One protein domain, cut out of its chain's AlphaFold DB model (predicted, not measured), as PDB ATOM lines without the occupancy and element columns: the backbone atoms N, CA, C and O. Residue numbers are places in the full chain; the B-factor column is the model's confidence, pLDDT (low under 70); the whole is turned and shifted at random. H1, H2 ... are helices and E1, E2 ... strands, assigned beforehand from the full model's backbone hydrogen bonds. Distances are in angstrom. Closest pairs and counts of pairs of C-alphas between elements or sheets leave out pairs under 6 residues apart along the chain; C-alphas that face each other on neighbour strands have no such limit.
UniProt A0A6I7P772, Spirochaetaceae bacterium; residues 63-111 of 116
ATOM      1  N   HIS A  63      -1.819 -10.606-122.527       92.88
ATOM      2  CA  HIS A  63      -2.992  -9.745-122.569       92.88
ATOM      3  C   HIS A  63      -3.316  -9.380-124.022       92.88
ATOM      4  O   HIS A  63      -2.411  -9.106-124.811       92.88
ATOM      5  N   ALA A  64      -4.601  -9.405-124.393       91.94
ATOM      6  CA  ALA A  64      -5.079  -9.096-125.748       91.94
ATOM      7  C   ALA A  64      -4.308  -9.831-126.873       91.94
ATOM      8  O   ALA A  64      -3.946  -9.246-127.894       91.94
ATOM      9  N   GLY A  65      -4.010 -11.120-126.667       91.12
ATOM     10  CA  GLY A  65      -3.284 -11.953-127.634       91.12
ATOM     11  C   GLY A  65      -1.791 -11.631-127.773       91.12
ATOM     12  O   GLY A  65      -1.151 -12.099-128.711       91.12
ATOM     13  N   ARG A  66      -1.220 -10.830-126.865       91.25
ATOM     14  CA  ARG A  66       0.199 -10.453-126.871       91.25
ATOM     15  C   ARG A  66       0.851 -10.774-125.542       91.25
ATOM     16  O   ARG A  66       0.248 -10.620-124.486       91.25
ATOM     17  N   ILE A  67       2.115 -11.168-125.603       92.62
ATOM     18  CA  ILE A  67       2.951 -11.315-124.416       92.62
ATOM     19  C   ILE A  67       3.353  -9.915-123.937       92.62
ATOM     20  O   ILE A  67       3.977  -9.159-124.682       92.62
ATOM     21  N   ILE A  68       2.995  -9.574-122.700       93.31
ATOM     22  CA  ILE A  68       3.293  -8.274-122.074       93.31
ATOM     23  C   ILE A  68       4.496  -8.339-121.124       93.31
ATOM     24  O   ILE A  68       5.147  -7.323-120.888       93.31
ATOM     25  N   ALA A  69       4.839  -9.529-120.619       92.19
ATOM     26  CA  ALA A  69       6.056  -9.771-119.849       92.19
ATOM     27  C   ALA A  69       6.485 -11.242-119.900       92.19
ATOM     28  O   ALA A  69       5.650 -12.131-120.040       92.19
ATOM     29  N   THR A  70       7.787 -11.480-119.750       94.00
ATOM     30  CA  THR A  70       8.405 -12.812-119.674       94.00
ATOM     31  C   THR A  70       9.595 -12.816-118.725       94.00
ATOM     32  O   THR A  70      10.308 -11.808-118.612       94.00
ATOM     33  N   GLY A  71       9.824 -13.964-118.094       93.31
ATOM     34  CA  GLY A  71      10.975 -14.263-117.243       93.31
ATOM     35  C   GLY A  71      10.551 -14.865-115.909       93.31
ATOM     36  O   GLY A  71       9.384 -15.194-115.718       93.31
ATOM     37  N   SER A  72      11.486 -14.961-114.969       93.00
ATOM     38  CA  SER A  72      11.194 -15.424-113.611       93.00
ATOM     39  C   SER A  72      10.293 -14.453-112.841       93.00
ATOM     40  O   SER A  72      10.212 -13.259-113.153       93.00
ATOM     41  N   SER A  73       9.656 -14.948-111.773       89.62
ATOM     42  CA  SER A  73       8.818 -14.135-110.876       89.62
ATOM     43  C   SER A  73       9.542 -12.864-110.403       89.62
ATOM     44  O   SER A  73       9.015 -11.757-110.530       89.62
ATOM     45  N   ARG A  74      10.805 -12.999-109.973       88.31
ATOM     46  CA  ARG A  74      11.647 -11.868-109.554       88.31
ATOM     47  C   ARG A  74      11.898 -10.876-110.691       88.31
ATOM     48  O   ARG A  74      11.687  -9.681-110.510       88.31
ATOM     49  N   ALA A  75      12.307 -11.367-111.861       90.38
ATOM     50  CA  ALA A  75      12.634 -10.513-113.000       90.38
ATOM     51  C   ALA A  75      11.423  -9.716-113.510       90.38
ATOM     52  O   ALA A  75      11.589  -8.616-114.031       90.38
ATOM     53  N   ILE A  76      10.209 -10.260-113.382       89.62
ATOM     54  CA  ILE A  76       8.976  -9.556-113.751       89.62
ATOM     55  C   ILE A  76       8.588  -8.539-112.667       89.62
ATOM     56  O   ILE A  76       8.293  -7.394-113.012       89.62
ATOM     57  N   LYS A  77       8.670  -8.898-111.376       87.25
ATOM     58  CA  LYS A  77       8.398  -7.984-110.249       87.25
ATOM     59  C   LYS A  77       9.314  -6.751-110.260       87.25
ATOM     60  O   LYS A  77       8.842  -5.645-110.038       87.25
ATOM     61  N   GLU A  78      10.589  -6.905-110.621       86.06
ATOM     62  CA  GLU A  78      11.559  -5.797-110.728       86.06
ATOM     63  C   GLU A  78      11.241  -4.782-111.853       86.06
ATOM     64  O   GLU A  78      11.760  -3.665-111.844       86.06
ATOM     65  N   ARG A  79      10.385  -5.123-112.831       81.81
ATOM     66  CA  ARG A  79      10.029  -4.220-113.951       81.81
ATOM     67  C   ARG A  79       8.965  -3.184-113.589       81.81
ATOM     68  O   ARG A  79       8.724  -2.252-114.371       81.81
ATOM     69  N   ILE A  80       8.295  -3.352-112.454       77.19
ATOM     70  CA  ILE A  80       7.172  -2.518-112.034       77.19
ATOM     71  C   ILE A  80       7.545  -1.820-110.716       77.19
ATOM     72  O   ILE A  80       8.051  -2.472-109.806       77.19
ATOM     73  N   PRO A  81       7.352  -0.492-110.601       66.69
ATOM     74  CA  PRO A  81       7.504   0.202-109.328       66.69
ATOM     75  C   PRO A  81       6.481  -0.339-108.327       66.69
ATOM     76  O   PRO A  81       5.367  -0.675-108.716       66.69
ATOM     77  N   ALA A  82       6.855  -0.413-107.048       63.25
ATOM     78  CA  ALA A  82       5.939  -0.855-106.001       63.25
ATOM     79  C   ALA A  82       4.611  -0.065-106.072       63.25
ATOM     80  O   ALA A  82       4.663   1.151-106.309       63.25
ATOM     81  N   PRO A  83       3.449  -0.722-105.882       61.38
ATOM     82  CA  PRO A  83       2.154  -0.050-105.839       61.38
ATOM     83  C   PRO A  83       2.204   1.150-104.885       61.38
ATOM     84  O   PRO A  83       2.710   1.047-103.765       61.38
ATOM     85  N   GLN A  84       1.734   2.313-105.339       58.69
ATOM     86  CA  GLN A  84       1.854   3.585-104.602       58.69
ATOM     87  C   GLN A  84       1.050   3.592-103.291       58.69
ATOM     88  O   GLN A  84       1.334   4.362-102.370       58.69
ATOM     89  N   ASP A  85       0.075   2.703-103.223       63.53
ATOM     90  CA  ASP A  85      -0.897   2.425-102.181       63.53
ATOM     91  C   ASP A  85      -0.449   1.321-101.205       63.53
ATOM     92  O   ASP A  85      -1.020   1.203-100.121       63.53
ATOM     93  N   LEU A  86       0.630   0.592-101.511       61.25
ATOM     94  CA  LEU A  86       1.147  -0.506-100.692       61.25
ATOM     95  C   LEU A  86       2.620  -0.266-100.320       61.25
ATOM     96  O   LEU A  86       3.524  -1.018-100.687       61.25
ATOM     97  N   LYS A  87       2.874   0.825 -99.585       54.00
ATOM     98  CA  LYS A  87       4.188   1.068 -98.969       54.00
ATOM     99  C   LYS A  87       4.517  -0.115 -98.049       54.00
ATOM    100  O   LYS A  87       3.760  -0.396 -97.129       54.00
ATOM    101  N   ASP A  88       5.634  -0.783 -98.328       60.47
ATOM    102  CA  ASP A  88       6.258  -1.858 -97.536       60.47
ATOM    103  C   ASP A  88       5.828  -3.313 -97.811       60.47
ATOM    104  O   ASP A  88       6.241  -4.210 -97.078       60.47
ATOM    105  N   THR A  89       5.089  -3.607 -98.890       70.00
ATOM    106  CA  THR A  89       4.786  -5.005 -99.275       70.00
ATOM    107  C   THR A  89       5.325  -5.348-100.665       70.00
ATOM    108  O   THR A  89       5.267  -4.540-101.591       70.00
ATOM    109  N   VAL A  90       5.873  -6.559-100.814       74.75
ATOM    110  CA  VAL A  90       6.296  -7.099-102.116       74.75
ATOM    111  C   VAL A  90       5.050  -7.269-102.995       74.75
ATOM    112  O   VAL A  90       4.114  -7.930-102.548       74.75
ATOM    113  N   PRO A  91       5.017  -6.716-104.221       82.00
ATOM    114  CA  PRO A  91       3.837  -6.804-105.071       82.00
ATOM    115  C   PRO A  91       3.506  -8.258-105.418       82.00
ATOM    116  O   PRO A  91       4.397  -9.075-105.708       82.00
ATOM    117  N   THR A  92       2.211  -8.562-105.403       87.75
ATOM    118  CA  THR A  92       1.682  -9.839-105.881       87.75
ATOM    119  C   THR A  92       1.786  -9.907-107.396       87.75
ATOM    120  O   THR A  92       2.096  -8.925-108.081       87.75
ATOM    121  N   MET A  93       1.556 -11.087-107.952       88.88
ATOM    122  CA  MET A  93       1.642 -11.250-109.391       88.88
ATOM    123  C   MET A  93       0.472 -10.597-110.132       88.88
ATOM    124  O   MET A  93       0.630 -10.123-111.260       88.88
ATOM    125  N   GLU A  94      -0.674 -10.529-109.470       89.50
ATOM    126  CA  GLU A  94      -1.870  -9.795-109.848       89.50
ATOM    127  C   GLU A  94      -1.576  -8.296-109.975       89.50
ATOM    128  O   GLU A  94      -1.840  -7.718-111.032       89.50
ATOM    129  N   ASP A  95      -0.936  -7.688-108.970       88.56
ATOM    130  CA  ASP A  95      -0.558  -6.265-108.999       88.56
ATOM    131  C   ASP A  95       0.362  -5.957-110.188       88.56
ATOM    132  O   ASP A  95       0.172  -4.994-110.936       88.56
ATOM    133  N   VAL A  96       1.355  -6.825-110.397       89.56
ATOM    134  CA  VAL A  96       2.311  -6.705-111.501       89.56
ATOM    135  C   VAL A  96       1.606  -6.823-112.850       89.56
ATOM    136  O   VAL A  96       1.915  -6.064-113.770       89.56
ATOM    137  N   PHE A  97       0.647  -7.741-112.982       90.19
ATOM    138  CA  PHE A  97      -0.121  -7.909-114.212       90.19
ATOM    139  C   PHE A  97      -0.996  -6.690-114.519       90.19
ATOM    140  O   PHE A  97      -1.007  -6.233-115.663       90.19
ATOM    141  N   ILE A  98      -1.676  -6.127-113.514       90.12
ATOM    142  CA  ILE A  98      -2.497  -4.915-113.667       90.12
ATOM    143  C   ILE A  98      -1.633  -3.757-114.179       90.12
ATOM    144  O   ILE A  98      -1.945  -3.175-115.221       90.12
ATOM    145  N   ALA A  99      -0.498  -3.498-113.529       89.19
ATOM    146  CA  ALA A  99       0.412  -2.423-113.921       89.19
ATOM    147  C   ALA A  99       1.037  -2.635-115.316       89.19
ATOM    148  O   ALA A  99       1.268  -1.681-116.064       89.19
ATOM    149  N   LEU A 100       1.330  -3.883-115.698       89.38
ATOM    150  CA  LEU A 100       1.835  -4.204-117.038       89.38
ATOM    151  C   LEU A 100       0.769  -4.024-118.116       89.38
ATOM    152  O   LEU A 100       1.098  -3.576-119.216       89.38
ATOM    153  N   ARG A 101      -0.486  -4.362-117.815       90.25
ATOM    154  CA  ARG A 101      -1.610  -4.180-118.731       90.25
ATOM    155  C   ARG A 101      -1.830  -2.704-119.039       90.25
ATOM    156  O   ARG A 101      -1.874  -2.356-120.213       90.25
ATOM    157  N   GLU A 102      -1.875  -1.847-118.021       87.88
ATOM    158  CA  GLU A 102      -2.034  -0.393-118.196       87.88
ATOM    159  C   GLU A 102      -0.936   0.182-119.105       87.88
ATOM    160  O   GLU A 102      -1.214   0.828-120.114       87.88
ATOM    161  N   ARG A 103       0.326  -0.191-118.856       84.94
ATOM    162  CA  ARG A 103       1.462   0.199-119.713       84.94
ATOM    163  C   ARG A 103       1.371  -0.340-121.142       84.94
ATOM    164  O   ARG A 103       1.927   0.265-122.062       84.94
ATOM    165  N   ALA A 104       0.774  -1.514-121.334       84.56
ATOM    166  CA  ALA A 104       0.604  -2.113-122.653       84.56
ATOM    167  C   ALA A 104      -0.524  -1.426-123.439       84.56
ATOM    168  O   ALA A 104      -0.372  -1.225-124.644       84.56
ATOM    169  N   GLU A 105      -1.606  -1.026-122.771       81.81
ATOM    170  CA  GLU A 105      -2.715  -0.264-123.354       81.81
ATOM    171  C   GLU A 105      -2.263   1.141-123.794       81.81
ATOM    172  O   GLU A 105      -2.548   1.545-124.926       81.81
ATOM    173  N   ASP A 106      -1.438   1.820-122.989       72.88
ATOM    174  CA  ASP A 106      -0.836   3.118-123.337       72.88
ATOM    175  C   ASP A 106       0.027   3.047-124.608       72.88
ATOM    176  O   ASP A 106       0.029   3.955-125.444       72.88
ATOM    177  N   ARG A 107       0.741   1.932-124.812       64.50
ATOM    178  CA  ARG A 107       1.564   1.703-126.013       64.50
ATOM    179  C   ARG A 107       0.749   1.436-127.274       64.50
ATOM    180  O   ARG A 107       1.291   1.560-128.371       64.50
ATOM    181  N   VAL A 108      -0.520   1.057-127.144       60.03
ATOM    182  CA  VAL A 108      -1.422   0.822-128.280       60.03
ATOM    183  C   VAL A 108      -2.126   2.119-128.715       60.03
ATOM    184  O   VAL A 108      -2.581   2.199-129.855       60.03
ATOM    185  N   GLN A 109      -2.138   3.173-127.885       53.59
ATOM    186  CA  GLN A 109      -2.787   4.462-128.180       53.59
ATOM    187  C   GLN A 109      -1.939   5.628-128.771       53.59
ATOM    188  O   GLN A 109      -2.469   6.737-128.813       53.59
ATOM    189  N   PRO A 110      -0.711   5.496-129.329       47.22
ATOM    190  CA  PRO A 110      -0.004   6.664-129.874       47.22
ATOM    191  C   PRO A 110      -0.393   7.085-131.311       47.22
ATOM    192  O   PRO A 110       0.288   7.924-131.893       47.22
ATOM    193  N   THR A 111      -1.481   6.581-131.910       52.47
ATOM    194  CA  THR A 111      -1.925   7.021-133.257       52.47
ATOM    195  C   THR A 111      -3.411   7.371-133.333       52.47
ATOM    196  O   THR A 111      -4.164   6.792-134.118       52.47
TER     197      THR A 111
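Overview. This is residues 63 to 111 of the 116 residues of a protein of Spirochaetaceae bacterium (UniProt A0A6I7P772). What shape? Strand E1 and short helix H1 lie on one side of the long helix H2 that follows. Residues 84 to 89 and 106 to 111 stick out. What size? The 49 printed residues, of mixed class, are only just loose, close to compact, with a radius of gyration of the C-alphas of 11.7 A and spans of 37 by 23 by 14 A.

Along the chain. Where is E1? Strand E1, residues 66 to 71, begins at C-alpha 66 (0.199, -10.453, -126.871). Where are the helices? H1 is residues 73 to 77; H2, residues 93 to 108, 22.6 A long, ends at C-alpha 108 (-1.422, 0.822, -128.280).

Arrangement. How near is E1 to H2? Their closest C-alphas, Ile 68 and Leu 100, are 6.6 A apart. Do the helices touch? H1 touches H2 at residues 93 to 96 alone, the closest C-alphas, Lys 77 and Val 96, being 6.3 A apart. In both, every O i to N i+4 pair is within hydrogen-bond range.

Size, cuts and confidence. Which link is long? H1 to H2, 15 residues, is long. Any cut? The printed part has no cut; pLDDT is under 70 in residues 81 to 88 and 107 to 111.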